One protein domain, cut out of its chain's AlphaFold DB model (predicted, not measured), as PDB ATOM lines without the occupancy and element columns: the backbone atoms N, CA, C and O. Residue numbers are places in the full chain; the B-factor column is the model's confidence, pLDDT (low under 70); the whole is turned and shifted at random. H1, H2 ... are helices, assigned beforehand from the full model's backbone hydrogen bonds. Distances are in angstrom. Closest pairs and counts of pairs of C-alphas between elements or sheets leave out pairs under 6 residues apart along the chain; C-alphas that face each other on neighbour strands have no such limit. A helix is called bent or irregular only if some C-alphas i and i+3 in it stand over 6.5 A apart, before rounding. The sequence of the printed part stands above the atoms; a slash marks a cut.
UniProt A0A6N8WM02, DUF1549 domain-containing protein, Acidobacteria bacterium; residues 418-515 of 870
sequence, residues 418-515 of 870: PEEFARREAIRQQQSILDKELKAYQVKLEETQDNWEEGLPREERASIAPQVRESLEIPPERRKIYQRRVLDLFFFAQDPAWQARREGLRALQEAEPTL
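This is residues 418 to 515 of the 870 residues of the protein "DUF1549 domain-containing protein" of Acidobacteria bacterium (UniProt A0A6N8WM02). One long helix, H1, runs most of the length of a rod, and H5 folds back side by side with residues 427 to 442 of it, so that the two make a two-helix stalk. At the far end H1 kinks, and there H4 crosses it, with the short H3 packed on H4 and the short H2 near H3, as a small head; residues 455 to 460 stick out from this head. The printed part has 98 residues with five named helices, H1, H2, H3, H4 and H5 in that order, and no named strand; the class is all helix. The whole is loose, with a radius of gyration of the C-alphas of 17.7 A, and its C-alphas span 57 by 23 by 22 A.

H1, residues 418 to 455, has a kink of 45 degrees near residue 448 and is irregular, with C-alphas 447 and 450 7.3 A apart. H2, residues 458 to 463, is apart from H1. H3, residues 466 to 472, is close to H2 but not clearly touching, the closest C-alphas being those of Arg 461 and Arg 469 at 6.6 A; they run opposite ways at a shallow tilt of 34 degrees, only just short of steep. H3 is also close to H1 but not clearly touching, with the closest C-alphas, of Glu 453 and Leu 472, 7.4 A apart. H4, residues 481 to 494, is the hub, touching H1, H3 and H5, the last of these residues 496 to 511. H3 and H4 touch about perpendicular, at 77 degrees, with the closest C-alphas, of Ser 471 and Gln 483, 5.3 A apart. With residues 488 to 492 alone H4 touches residues 442 to 449 of H1, about perpendicular at 76 degrees; the closest C-alphas, of Leu 445 and Phe 492, are 6.9 A apart. H4 and H5 only just touch, and only at the corner by their link, with 3 pairs of C-alphas within 8 A, the closest those of Phe 492 and Trp 498 at 6.4 A. H5 touches residues 427 to 442 of H1 at a shallow tilt of 22 degrees, opposite ways, with the closest C-alphas, of Gln 431 and Leu 505, 5.9 A apart. The helix packing is mostly crossed, but only just: 1 of 3 pairs is at a shallow tilt. In H2, H3 and H5 every O i to N i+4 pair is within hydrogen-bond range; in H1 31 of 34 are, and in H4 9 of 10.

H1 begins at C-alpha 418, (-4.271, -51.830, 32.594), and measures 53.5 A from first to last C-alpha. H2 and H3 have 6 and 7 residues. H4 measures 20.5 A from C-alpha 481 at (-43.164, -46.805, 9.431), and H5 measures 21.9 A to C-alpha 511 at (-13.715, -40.483, 24.569).

The two C-alphas farthest apart, those of Pro 418 and Arg 458, are 58.0 A apart, while the first and last printed C-alphas, of Pro 418 and Leu 515, are 11.1 A apart. The links H1 to H2, H2 to H3 and H4 to H5 are tight, and the link H3 to H4, 8 residues, is short. Residues 455 to 460, of which 458 to 460 belong to H2, stand free. The printed part has no cut, its mean pLDDT is 89.4, and no printed residue is under 70.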
ATOM      1  N   PRO A 418      -3.157 -51.606  31.672       90.94
ATOM      2  CA  PRO A 418      -4.271 -51.830  32.594       90.94
ATOM      3  C   PRO A 418      -5.143 -50.586  32.812       90.94
ATOM      4  O   PRO A 418      -6.368 -50.703  32.857       90.94
ATOM      5  N   GLU A 419      -4.541 -49.392  32.869       92.75
ATOM      6  CA  GLU A 419      -5.291 -48.138  32.989       92.75
ATOM      7  C   GLU A 419      -6.183 -47.834  31.773       92.75
ATOM      8  O   GLU A 419      -7.269 -47.279  31.936       92.75
ATOM      9  N   GLU A 420      -5.777 -48.227  30.563       91.94
ATOM     10  CA  GLU A 420      -6.556 -48.010  29.339       91.94
ATOM     11  C   GLU A 420      -7.769 -48.943  29.304       91.94
ATOM     12  O   GLU A 420      -8.878 -48.500  29.000       91.94
ATOM     13  N   PHE A 421      -7.584 -50.209  29.699       90.50
ATOM     14  CA  PHE A 421      -8.686 -51.161  29.859       90.50
ATOM     15  C   PHE A 421      -9.692 -50.692  30.913       90.50
ATOM     16  O   PHE A 421     -10.891 -50.664  30.635       90.50
ATOM     17  N   ALA A 422      -9.214 -50.277  32.091       92.56
ATOM     18  CA  ALA A 422     -10.071 -49.786  33.169       92.56
ATOM     19  C   ALA A 422     -10.847 -48.526  32.754       92.56
ATOM     20  O   ALA A 422     -12.051 -48.430  32.993       92.56
ATOM     21  N   ARG A 423     -10.182 -47.583  32.071       93.31
ATOM     22  CA  ARG A 423     -10.825 -46.376  31.534       93.31
ATOM     23  C   ARG A 423     -11.900 -46.719  30.506       93.31
ATOM     24  O   ARG A 423     -12.982 -46.138  30.553       93.31
ATOM     25  N   ARG A 424     -11.620 -47.649  29.589       92.62
ATOM     26  CA  ARG A 424     -12.589 -48.076  28.572       92.62
ATOM     27  C   ARG A 424     -13.823 -48.711  29.195       92.62
ATOM     28  O   ARG A 424     -14.934 -48.387  28.798       92.62
ATOM     29  N   GLU A 425     -13.623 -49.579  30.179       92.75
ATOM     30  CA  GLU A 425     -14.716 -50.241  30.887       92.75
ATOM     31  C   GLU A 425     -15.583 -49.231  31.651       92.75
ATOM     32  O   GLU A 425     -16.805 -49.252  31.527       92.75
ATOM     33  N   ALA A 426     -14.967 -48.270  32.346       94.50
ATOM     34  CA  ALA A 426     -15.696 -47.191  33.010       94.50
ATOM     35  C   ALA A 426     -16.534 -46.356  32.020       94.50
ATOM     36  O   ALA A 426     -17.698 -46.058  32.289       94.50
ATOM     37  N   ILE A 427     -15.974 -46.023  30.850       94.38
ATOM     38  CA  ILE A 427     -16.698 -45.309  29.790       94.38
ATOM     39  C   ILE A 427     -17.854 -46.157  29.248       94.38
ATOM     40  O   ILE A 427     -18.961 -45.646  29.116       94.38
ATOM     41  N   ARG A 428     -17.653 -47.455  28.989       93.44
ATOM     42  CA  ARG A 428     -18.720 -48.359  28.519       93.44
ATOM     43  C   ARG A 428     -19.853 -48.505  29.527       93.44
ATOM     44  O   ARG A 428     -21.017 -48.555  29.133       93.44
ATOM     45  N   GLN A 429     -19.543 -48.521  30.820       93.81
ATOM     46  CA  GLN A 429     -20.559 -48.503  31.872       93.81
ATOM     47  C   GLN A 429     -21.378 -47.210  31.825       93.81
ATOM     48  O   GLN A 429     -22.607 -47.270  31.846       93.81
ATOM     49  N   GLN A 430     -20.724 -46.053  31.669       94.88
ATOM     50  CA  GLN A 430     -21.409 -44.767  31.494       94.88
ATOM     51  C   GLN A 430     -22.256 -44.733  30.214       94.88
ATOM     52  O   GLN A 430     -23.406 -44.302  30.262       94.88
ATOM     53  N   GLN A 431     -21.738 -45.244  29.092       92.88
ATOM     54  CA  GLN A 431     -22.491 -45.373  27.841       92.88
ATOM     55  C   GLN A 431     -23.726 -46.262  28.031       92.88
ATOM     56  O   GLN A 431     -24.803 -45.905  27.569       92.88
ATOM     57  N   SER A 432     -23.603 -47.397  28.729       94.00
ATOM     58  CA  SER A 432     -24.725 -48.308  28.991       94.00
ATOM     59  C   SER A 432     -25.805 -47.665  29.860       94.00
ATOM     60  O   SER A 432     -26.994 -47.840  29.591       94.00
ATOM     61  N   ILE A 433     -25.408 -46.910  30.888       94.44
ATOM     62  CA  ILE A 433     -26.337 -46.140  31.723       94.44
ATOM     63  C   ILE A 433     -27.065 -45.108  30.858       94.44
ATOM     64  O   ILE A 433     -28.293 -45.084  30.838       94.44
ATOM     65  N   LEU A 434     -26.318 -44.318  30.087       93.75
ATOM     66  CA  LEU A 434     -26.884 -43.247  29.278       93.75
ATOM     67  C   LEU A 434     -27.753 -43.769  28.124       93.75
ATOM     68  O   LEU A 434     -28.764 -43.155  27.810       93.75
ATOM     69  N   ASP A 435     -27.427 -44.922  27.534       92.69
ATOM     70  CA  ASP A 435     -28.265 -45.601  26.534       92.69
ATOM     71  C   ASP A 435     -29.599 -46.072  27.135       92.69
ATOM     72  O   ASP A 435     -30.654 -45.900  26.522       92.69
ATOM     73  N   LYS A 436     -29.586 -46.608  28.367       93.75
ATOM     74  CA  LYS A 436     -30.819 -46.954  29.097       93.75
ATOM     75  C   LYS A 436     -31.654 -45.714  29.406       93.75
ATOM     76  O   LYS A 436     -32.867 -45.744  29.206       93.75
ATOM     77  N   GLU A 437     -31.023 -44.632  29.858       93.50
ATOM     78  CA  GLU A 437     -31.702 -43.351  30.087       93.50
ATOM     79  C   GLU A 437     -32.285 -42.777  28.797       93.50
ATOM     80  O   GLU A 437     -33.410 -42.286  28.806       93.50
ATOM     81  N   LEU A 438     -31.547 -42.865  27.687       92.31
ATOM     82  CA  LEU A 438     -31.995 -42.419  26.375       92.31
ATOM     83  C   LEU A 438     -33.234 -43.207  25.942       92.31
ATOM     84  O   LEU A 438     -34.237 -42.599  25.591       92.31
ATOM     85  N   LYS A 439     -33.211 -44.542  26.036       92.50
ATOM     86  CA  LYS A 439     -34.368 -45.396  25.714       92.50
ATOM     87  C   LYS A 439     -35.578 -45.092  26.594       92.50
ATOM     88  O   LYS A 439     -36.685 -44.989  26.081       92.50
ATOM     89  N   ALA A 440     -35.378 -44.908  27.899       93.12
ATOM     90  CA  ALA A 440     -36.462 -44.539  28.808       93.12
ATOM     91  C   ALA A 440     -37.038 -43.150  28.483       93.12
ATOM     92  O   ALA A 440     -38.252 -42.958  28.502       93.12
ATOM     93  N   TYR A 441     -36.180 -42.182  28.149       93.44
ATOM     94  CA  TYR A 441     -36.611 -40.840  27.759       93.44
ATOM     95  C   TYR A 441     -37.286 -40.823  26.383       93.44
ATOM     96  O   TYR A 441     -38.199 -40.033  26.174       93.44
ATOM     97  N   GLN A 442     -36.888 -41.717  25.472       91.69
ATOM     98  CA  GLN A 442     -37.545 -41.903  24.178       91.69
ATOM     99  C   GLN A 442     -39.025 -42.239  24.372       91.69
ATOM    100  O   GLN A 442     -39.869 -41.551  23.816       91.69
ATOM    101  N   VAL A 443     -39.333 -43.223  25.226       91.12
ATOM    102  CA  VAL A 443     -40.719 -43.616  25.540       91.12
ATOM    103  C   VAL A 443     -41.507 -42.429  26.100       91.12
ATOM    104  O   VAL A 443     -42.627 -42.170  25.673       91.12
ATOM    105  N   LYS A 444     -40.897 -41.644  26.999       91.38
ATOM    106  CA  LYS A 444     -41.525 -40.433  27.547       91.38
ATOM    107  C   LYS A 444     -41.842 -39.395  26.462       91.38
ATOM    108  O   LYS A 444     -42.873 -38.735  26.536       91.38
ATOM    109  N   LEU A 445     -40.952 -39.210  25.487       90.19
ATOM    110  CA  LEU A 445     -41.202 -38.300  24.372       90.19
ATOM    111  C   LEU A 445     -42.316 -38.836  23.469       90.19
ATOM    112  O   LEU A 445     -43.235 -38.080  23.166       90.19
ATOM    113  N   GLU A 446     -42.285 -40.121  23.114       88.06
ATOM    114  CA  GLU A 446     -43.325 -40.783  22.310       88.06
ATOM    115  C   GLU A 446     -44.729 -40.576  22.913       88.06
ATOM    116  O   GLU A 446     -45.657 -40.232  22.188       88.06
ATOM    117  N   GLU A 447     -44.879 -40.657  24.241       88.06
ATOM    118  CA  GLU A 447     -46.150 -40.395  24.948       88.06
ATOM    119  C   GLU A 447     -46.656 -38.943  24.832       88.06
ATOM    120  O   GLU A 447     -47.839 -38.673  25.037       88.06
ATOM    121  N   THR A 448     -45.774 -37.987  24.529       87.69
ATOM    122  CA  THR A 448     -46.106 -36.550  24.438       87.69
ATOM    123  C   THR A 448     -46.156 -36.020  23.008       87.69
ATOM    124  O   THR A 448     -46.529 -34.863  22.797       87.69
ATOM    125  N   GLN A 449     -45.800 -36.852  22.029       86.19
ATOM    126  CA  GLN A 449     -45.664 -36.461  20.633       86.19
ATOM    127  C   GLN A 449     -47.003 -36.041  20.021       86.19
ATOM    128  O   GLN A 449     -47.055 -35.008  19.359       86.19
ATOM    129  N   ASP A 450     -48.093 -36.755  20.316       83.69
ATOM    130  CA  ASP A 450     -49.433 -36.418  19.811       83.69
ATOM    131  C   ASP A 450     -49.867 -35.003  20.247       83.69
ATOM    132  O   ASP A 450     -50.354 -34.216  19.435       83.69
ATOM    133  N   ASN A 451     -49.584 -34.618  21.499       85.06
ATOM    134  CA  ASN A 451     -49.883 -33.273  22.012       85.06
ATOM    135  C   ASN A 451     -49.068 -32.185  21.296       85.06
ATOM    136  O   ASN A 451     -49.561 -31.082  21.057       85.06
ATOM    137  N   TRP A 452     -47.808 -32.480  20.968       87.56
ATOM    138  CA  TRP A 452     -46.971 -31.580  20.179       87.56
ATOM    139  C   TRP A 452     -47.509 -31.443  18.752       87.56
ATOM    140  O   TRP A 452     -47.617 -30.325  18.247       87.56
ATOM    141  N   GLU A 453     -47.911 -32.549  18.122       84.81
ATOM    142  CA  GLU A 453     -48.475 -32.535  16.773       84.81
ATOM    143  C   GLU A 453     -49.742 -31.675  16.695       84.81
ATOM    144  O   GLU A 453     -49.861 -30.825  15.805       84.81
ATOM    145  N   GLU A 454     -50.664 -31.843  17.645       82.50
ATOM    146  CA  GLU A 454     -51.901 -31.059  17.741       82.50
ATOM    147  C   GLU A 454     -51.640 -29.577  18.053       82.50
ATOM    148  O   GLU A 454     -52.319 -28.704  17.506       82.50
ATOM    149  N   GLY A 455     -50.629 -29.286  18.878       80.94
ATOM    150  CA  GLY A 455     -50.285 -27.940  19.340       80.94
ATOM    151  C   GLY A 455     -49.475 -27.076  18.366       80.94
ATOM    152  O   GLY A 455     -49.323 -25.882  18.617       80.94
ATOM    153  N   LEU A 456     -48.962 -27.635  17.262       82.44
ATOM    154  CA  LEU A 456     -48.115 -26.927  16.289       82.44
ATOM    155  C   LEU A 456     -48.861 -25.792  15.547       82.44
ATOM    156  O   LEU A 456     -49.738 -26.088  14.722       82.44
ATOM    157  N   PRO A 457     -48.468 -24.513  15.722       82.00
ATOM    158  CA  PRO A 457     -49.057 -23.383  15.007       82.00
ATOM    159  C   PRO A 457     -48.902 -23.494  13.486       82.00
ATOM    160  O   PRO A 457     -47.911 -24.007  12.961       82.00
ATOM    161  N   ARG A 458     -49.869 -22.947  12.740       74.69
ATOM    162  CA  ARG A 458     -49.897 -23.021  11.266       74.69
ATOM    163  C   ARG A 458     -48.668 -22.380  10.606       74.69
ATOM    164  O   ARG A 458     -48.220 -22.861   9.567       74.69
ATOM    165  N   GLU A 459     -48.129 -21.324  11.210       76.62
ATOM    166  CA  GLU A 459     -46.919 -20.631  10.750       76.62
ATOM    167  C   GLU A 459     -45.661 -21.488  10.948       76.62
ATOM    168  O   GLU A 459     -44.858 -21.628  10.025       76.62
ATOM    169  N   GLU A 460     -45.537 -22.160  12.095       76.75
ATOM    170  CA  GLU A 460     -44.431 -23.085  12.363       76.75
ATOM    171  C   GLU A 460     -44.480 -24.287  11.417       76.75
ATOM    172  O   GLU A 460     -43.473 -24.597  10.778       76.75
ATOM    173  N   ARG A 461     -45.661 -24.880  11.184       78.44
ATOM    174  CA  ARG A 461     -45.840 -25.964  10.195       78.44
ATOM    175  C   ARG A 461     -45.402 -25.564   8.781       78.44
ATOM    176  O   ARG A 461     -44.878 -26.397   8.041       78.44
ATOM    177  N   ALA A 462     -45.581 -24.297   8.404       76.19
ATOM    178  CA  ALA A 462     -45.164 -23.777   7.103       76.19
ATOM    179  C   ALA A 462     -43.637 -23.615   6.970       76.19
ATOM    180  O   ALA A 462     -43.126 -23.623   5.847       76.19
ATOM    181  N   SER A 463     -42.914 -23.519   8.091       79.50
ATOM    182  CA  SER A 463     -41.449 -23.402   8.148       79.50
ATOM    183  C   SER A 463     -40.709 -24.747   8.250       79.50
ATOM    184  O   SER A 463     -39.511 -24.818   7.987       79.50
ATOM    185  N   ILE A 464     -41.422 -25.834   8.569       86.69
ATOM    186  CA  ILE A 464     -40.868 -27.189   8.707       86.69
ATOM    187  C   ILE A 464     -40.501 -27.793   7.339       86.69
ATOM    188  O   ILE A 464     -41.169 -27.553   6.326       86.69
ATOM    189  N   ALA A 465     -39.451 -28.624   7.313       86.75
ATOM    190  CA  ALA A 465     -38.986 -29.330   6.120       86.75
ATOM    191  C   ALA A 465     -40.121 -30.113   5.409       86.75
ATOM    192  O   ALA A 465     -40.947 -30.734   6.085       86.75
ATOM    193  N   PRO A 466     -40.154 -30.155   4.058       87.38
ATOM    194  CA  PRO A 466     -41.271 -30.732   3.298       87.38
ATOM    195  C   PRO A 466     -41.647 -32.166   3.695       87.38
ATOM    196  O   PRO A 466     -42.823 -32.471   3.836       87.38
ATOM    197  N   GLN A 467     -40.656 -33.024   3.953       87.06
ATOM    198  CA  GLN A 467     -40.865 -34.438   4.300       87.06
ATOM    199  C   GLN A 467     -41.548 -34.640   5.664       87.06
ATOM    200  O   GLN A 467     -42.344 -35.564   5.841       87.06
ATOM    201  N   VAL A 468     -41.242 -33.775   6.635       88.19
ATOM    202  CA  VAL A 468     -41.857 -33.798   7.972       88.19
ATOM    203  C   VAL A 468     -43.286 -33.263   7.875       88.19
ATOM    204  O   VAL A 468     -44.207 -33.870   8.409       88.19
ATOM    205  N   ARG A 469     -43.491 -32.184   7.109       88.00
ATOM    206  CA  ARG A 469     -44.815 -31.601   6.852       88.00
ATOM    207  C   ARG A 469     -45.766 -32.583   6.168       88.00
ATOM    208  O   ARG A 469     -46.872 -32.779   6.652       88.00
ATOM    209  N   GLU A 470     -45.314 -33.243   5.103       89.38
ATOM    210  CA  GLU A 470     -46.090 -34.270   4.394       89.38
ATOM    211  C   GLU A 470     -46.475 -35.431   5.328       89.38
ATOM    212  O   GLU A 470     -47.576 -35.967   5.248       89.38
ATOM    213  N   SER A 471     -45.592 -35.790   6.267       89.94
ATOM    214  CA  SER A 471     -45.877 -36.825   7.268       89.94
ATOM    215  C   SER A 471     -46.906 -36.368   8.317       89.94
ATOM    216  O   SER A 471     -47.732 -37.183   8.730       89.94
ATOM    217  N   LEU A 472     -46.900 -35.086   8.714       87.69
ATOM    218  CA  LEU A 472     -47.883 -34.489   9.636       87.69
ATOM    219  C   LEU A 472     -49.296 -34.406   9.030       87.69
ATOM    220  O   LEU A 472     -50.276 -34.510   9.762       87.69
ATOM    221  N   GLU A 473     -49.416 -34.230   7.710       87.06
ATOM    222  CA  GLU A 473     -50.708 -34.148   7.000       87.06
ATOM    223  C   GLU A 473     -51.439 -35.498   6.904       87.06
ATOM    224  O   GLU A 473     -52.642 -35.547   6.641       87.06
ATOM    225  N   ILE A 474     -50.728 -36.602   7.138       88.25
ATOM    226  CA  ILE A 474     -51.293 -37.950   7.138       88.25
ATOM    227  C   ILE A 474     -51.776 -38.283   8.557       88.25
ATOM    228  O   ILE A 474     -50.974 -38.197   9.491       88.25
ATOM    229  N   PRO A 475     -53.037 -38.723   8.738       87.38
ATOM    230  CA  PRO A 475     -53.538 -39.165  10.038       87.38
ATOM    231  C   PRO A 475     -52.657 -40.265  10.662       87.38
ATOM    232  O   PRO A 475     -52.220 -41.153   9.915       87.38
ATOM    233  N   PRO A 476     -52.393 -40.248  11.988       86.06
ATOM    234  CA  PRO A 476     -51.467 -41.175  12.653       86.06
ATOM    235  C   PRO A 476     -51.673 -42.653  12.289       86.06
ATOM    236  O   PRO A 476     -50.714 -43.372  11.993       86.06
ATOM    237  N   GLU A 477     -52.926 -43.099  12.195       87.38
ATOM    238  CA  GLU A 477     -53.317 -44.473  11.872       87.38
ATOM    239  C   GLU A 477     -52.996 -44.895  10.427       87.38
ATOM    240  O   GLU A 477     -52.907 -46.088  10.129       87.38
ATOM    241  N   ARG A 478     -52.772 -43.930   9.525       90.81
ATOM    242  CA  ARG A 478     -52.433 -44.160   8.108       90.81
ATOM    243  C   ARG A 478     -50.948 -43.968   7.802       90.81
ATOM    244  O   ARG A 478     -50.521 -44.261   6.682       90.81
ATOM    245  N   ARG A 479     -50.149 -43.509   8.770       90.06
ATOM    246  CA  ARG A 479     -48.708 -43.291   8.586       90.06
ATOM    247  C   ARG A 479     -47.962 -44.617   8.460       90.06
ATOM    248  O   ARG A 479     -48.055 -45.498   9.324       90.06
ATOM    249  N   LYS A 480     -47.149 -44.727   7.410       92.38
ATOM    250  CA  LYS A 480     -46.154 -45.791   7.211       92.38
ATOM    251  C   LYS A 480     -45.014 -45.656   8.229       92.38
ATOM    252  O   LYS A 480     -44.768 -44.576   8.758       92.38
ATOM    253  N   ILE A 481     -44.266 -46.742   8.447       87.62
ATOM    254  CA  ILE A 481     -43.164 -46.805   9.431       87.62
ATOM    255  C   ILE A 481     -42.149 -45.668   9.237       87.62
ATOM    256  O   ILE A 481     -41.766 -45.019  10.205       87.62
ATOM    257  N   TYR A 482     -41.744 -45.381   7.994       87.56
ATOM    258  CA  TYR A 482     -40.776 -44.311   7.735       87.56
ATOM    259  C   TYR A 482     -41.331 -42.914   8.056       87.56
ATOM    260  O   TYR A 482     -40.571 -42.061   8.496       87.56
ATOM    261  N   GLN A 483     -42.636 -42.683   7.873       89.69
ATOM    262  CA  GLN A 483     -43.280 -41.392   8.146       89.69
ATOM    263  C   GLN A 483     -43.327 -41.133   9.649       89.69
ATOM    264  O   GLN A 483     -42.958 -40.050  10.084       89.69
ATOM    265  N   ARG A 484     -43.675 -42.155  10.445       86.56
ATOM    266  CA  ARG A 484     -43.575 -42.086  11.914       86.56
ATOM    267  C   ARG A 484     -42.142 -41.783  12.335       86.56
ATOM    268  O   ARG A 484     -41.897 -40.780  12.983       86.56
ATOM    269  N   ARG A 485     -41.176 -42.543  11.811       87.06
ATOM    270  CA  ARG A 485     -39.759 -42.360  12.148       87.06
ATOM    271  C   ARG A 485     -39.231 -40.958  11.830       87.06
ATOM    272  O   ARG A 485     -38.403 -40.447  12.575       87.06
ATOM    273  N   VAL A 486     -39.667 -40.351  10.727       88.81
ATOM    274  CA  VAL A 486     -39.300 -38.972  10.361       88.81
ATOM    275  C   VAL A 486     -39.848 -37.966  11.376       88.81
ATOM    276  O   VAL A 486     -39.117 -37.055  11.762       88.81
ATOM    277  N   LEU A 487     -41.093 -38.145  11.827       88.19
ATOM    278  CA  LEU A 487     -41.702 -37.302  12.858       88.19
ATOM    279  C   LEU A 487     -41.008 -37.481  14.207       88.19
ATOM    280  O   LEU A 487     -40.615 -36.480  14.796       88.19
ATOM    281  N   ASP A 488     -40.751 -38.722  14.628       87.50
ATOM    282  CA  ASP A 488     -40.043 -39.035  15.875       87.50
ATOM    283  C   ASP A 488     -38.668 -38.355  15.896       87.50
ATOM    284  O   ASP A 488     -38.311 -37.644  16.829       87.50
ATOM    285  N   LEU A 489     -37.895 -38.511  14.814       86.94
ATOM    286  CA  LEU A 489     -36.570 -37.904  14.698       86.94
ATOM    287  C   LEU A 489     -36.627 -36.376  14.741       86.94
ATOM    288  O   LEU A 489     -35.750 -35.767  15.352       86.94
ATOM    289  N   PHE A 490     -37.623 -35.759  14.101       88.62
ATOM    290  CA  PHE A 490     -37.789 -34.306  14.100       88.62
ATOM    291  C   PHE A 490     -38.249 -33.776  15.464       88.62
ATOM    292  O   PHE A 490     -37.723 -32.773  15.945       88.62
ATOM    293  N   PHE A 491     -39.205 -34.453  16.099       89.44
ATOM    294  CA  PHE A 491     -39.732 -34.090  17.408       89.44
ATOM    295  C   PHE A 491     -38.666 -34.243  18.492       89.44
ATOM    296  O   PHE A 491     -38.338 -33.275  19.176       89.44
ATOM    297  N   PHE A 492     -38.028 -35.414  18.580       91.50
ATOM    298  CA  PHE A 492     -36.980 -35.649  19.572       91.50
ATOM    299  C   PHE A 492     -35.809 -34.686  19.382       91.50
ATOM    300  O   PHE A 492     -35.185 -34.271  20.354       91.50
ATOM    301  N   ALA A 493     -35.509 -34.294  18.138       87.94
ATOM    302  CA  ALA A 493     -34.415 -33.374  17.872       87.94
ATOM    303  C   ALA A 493     -34.630 -31.956  18.433       87.94
ATOM    304  O   ALA A 493     -33.647 -31.229  18.584       87.94
ATOM    305  N   GLN A 494     -35.869 -31.570  18.745       87.75
ATOM    306  CA  GLN A 494     -36.194 -30.270  19.334       87.75
ATOM    307  C   GLN A 494     -36.111 -30.272  20.865       87.75
ATOM    308  O   GLN A 494     -36.009 -29.201  21.459       87.75
ATOM    309  N   ASP A 495     -36.131 -31.443  21.513       92.69
ATOM    310  CA  ASP A 495     -36.074 -31.548  22.971       92.69
ATOM    311  C   ASP A 495     -34.625 -31.387  23.486       92.69
ATOM    312  O   ASP A 495     -33.755 -32.215  23.179       92.69
ATOM    313  N   PRO A 496     -34.326 -30.354  24.304       93.50
ATOM    314  CA  PRO A 496     -32.965 -30.112  24.785       93.50
ATOM    315  C   PRO A 496     -32.406 -31.243  25.658       93.50
ATOM    316  O   PRO A 496     -31.199 -31.485  25.665       93.50
ATOM    317  N   ALA A 497     -33.261 -31.952  26.399       92.44
ATOM    318  CA  ALA A 497     -32.848 -33.013  27.311       92.44
ATOM    319  C   ALA A 497     -32.551 -34.334  26.576       92.44
ATOM    320  O   ALA A 497     -31.696 -35.107  27.025       92.44
ATOM    321  N   TRP A 498     -33.199 -34.584  25.439       93.00
ATOM    322  CA  TRP A 498     -32.835 -35.630  24.489       93.00
ATOM    323  C   TRP A 498     -31.500 -35.327  23.818       93.00
ATOM    324  O   TRP A 498     -30.620 -36.192  23.791       93.00
ATOM    325  N   GLN A 499     -31.314 -34.093  23.338       93.44
ATOM    326  CA  GLN A 499     -30.057 -33.681  22.710       93.44
ATOM    327  C   GLN A 499     -28.882 -33.782  23.678       93.44
ATOM    328  O   GLN A 499     -27.890 -34.421  23.344       93.44
ATOM    329  N   ALA A 500     -29.027 -33.291  24.911       93.81
ATOM    330  CA  ALA A 500     -27.985 -33.398  25.931       93.81
ATOM    331  C   ALA A 500     -27.562 -34.856  26.200       93.81
ATOM    332  O   ALA A 500     -26.375 -35.146  26.344       93.81
ATOM    333  N   ARG A 501     -28.511 -35.806  26.217       93.06
ATOM    334  CA  ARG A 501     -28.201 -37.239  26.385       93.06
ATOM    335  C   ARG A 501     -27.535 -37.840  25.153       93.06
ATOM    336  O   ARG A 501     -26.586 -38.607  25.296       93.06
ATOM    337  N   ARG A 502     -27.993 -37.491  23.946       93.38
ATOM    338  CA  ARG A 502     -27.355 -37.935  22.696       93.38
ATOM    339  C   ARG A 502     -25.935 -37.404  22.563       93.38
ATOM    340  O   ARG A 502     -25.047 -38.159  22.175       93.38
ATOM    341  N   GLU A 503     -25.723 -36.135  22.885       94.31
ATOM    342  CA  GLU A 503     -24.409 -35.498  22.895       94.31
ATOM    343  C   GLU A 503     -23.507 -36.114  23.961       94.31
ATOM    344  O   GLU A 503     -22.370 -36.453  23.653       94.31
ATOM    345  N   GLY A 504     -24.021 -36.360  25.172       94.81
ATOM    346  CA  GLY A 504     -23.286 -37.078  26.214       94.81
ATOM    347  C   GLY A 504     -22.866 -38.483  25.772       94.81
ATOM    348  O   GLY A 504     -21.713 -38.868  25.952       94.81
ATOM    349  N   LEU A 505     -23.764 -39.232  25.121       93.06
ATOM    350  CA  LEU A 505     -23.466 -40.576  24.626       93.06
ATOM    351  C   LEU A 505     -22.415 -40.527  23.519       93.06
ATOM    352  O   LEU A 505     -21.477 -41.321  23.529       93.06
ATOM    353  N   ARG A 506     -22.532 -39.561  22.607       94.12
ATOM    354  CA  ARG A 506     -21.545 -39.324  21.555       94.12
ATOM    355  C   ARG A 506     -20.183 -38.934  22.131       94.12
ATOM    356  O   ARG A 506     -19.180 -39.490  21.705       94.12
ATOM    357  N   ALA A 507     -20.137 -38.041  23.115       95.19
ATOM    358  CA  ALA A 507     -18.899 -37.635  23.774       95.19
ATOM    359  C   ALA A 507     -18.225 -38.819  24.482       95.19
ATOM    360  O   ALA A 507     -17.010 -38.971  24.407       95.19
ATOM    361  N   LEU A 508     -19.005 -39.702  25.117       94.31
ATOM    362  CA  LEU A 508     -18.489 -40.940  25.703       94.31
ATOM    363  C   LEU A 508     -17.985 -41.926  24.644       94.31
ATOM    364  O   LEU A 508     -16.989 -42.601  24.879       94.31
ATOM    365  N   GLN A 509     -18.649 -42.024  23.492       91.56
ATOM    366  CA  GLN A 509     -18.180 -42.835  22.362       91.56
ATOM    367  C   GLN A 509     -16.874 -42.285  21.774       91.56
ATOM    368  O   GLN A 509     -15.964 -43.054  21.487       91.56
ATOM    369  N   GLU A 510     -16.747 -40.963  21.643       92.81
ATOM    370  CA  GLU A 510     -15.532 -40.291  21.161       92.81
ATOM    371  C   GLU A 510     -14.382 -40.347  22.187       92.81
ATOM    372  O   GLU A 510     -13.213 -40.383  21.803       92.81
ATOM    373  N   ALA A 511     -14.695 -40.381  23.487       93.06
ATOM    374  CA  ALA A 511     -13.715 -40.483  24.569       93.06
ATOM    375  C   ALA A 511     -13.261 -41.923  24.868       93.06
ATOM    376  O   ALA A 511     -12.296 -42.106  25.624       93.06
ATOM    377  N   GLU A 512     -13.953 -42.935  24.332       91.06
ATOM    378  CA  GLU A 512     -13.605 -44.343  24.516       91.06
ATOM    379  C   GLU A 512     -12.225 -44.623  23.892       91.06
ATOM    380  O   GLU A 512     -12.035 -44.410  22.694       91.06
ATOM    381  N   PRO A 513     -11.228 -45.096  24.666       88.44
ATOM    382  CA  PRO A 513      -9.903 -45.342  24.119       88.44
ATOM    383  C   PRO A 513      -9.929 -46.515  23.130       88.44
ATOM    384  O   PRO A 513     -10.356 -47.626  23.458       88.44
ATOM    385  N   THR A 514      -9.405 -46.280  21.929       86.31
ATOM    386  CA  THR A 514      -9.139 -47.340  20.954       86.31
ATOM    387  C   THR A 514      -7.935 -48.149  21.412       86.31
ATOM    388  O   THR A 514      -6.841 -47.606  21.556       86.31
ATOM    389  N   LEU A 515      -8.129 -49.448  21.625       89.06
ATOM    390  CA  LEU A 515      -7.039 -50.369  21.927       89.06
ATOM    391  C   LEU A 515      -6.520 -51.013  20.645       89.06
ATOM    392  O   LEU A 515      -7.289 -51.321  19.730       89.06
TER     393      LEU A 515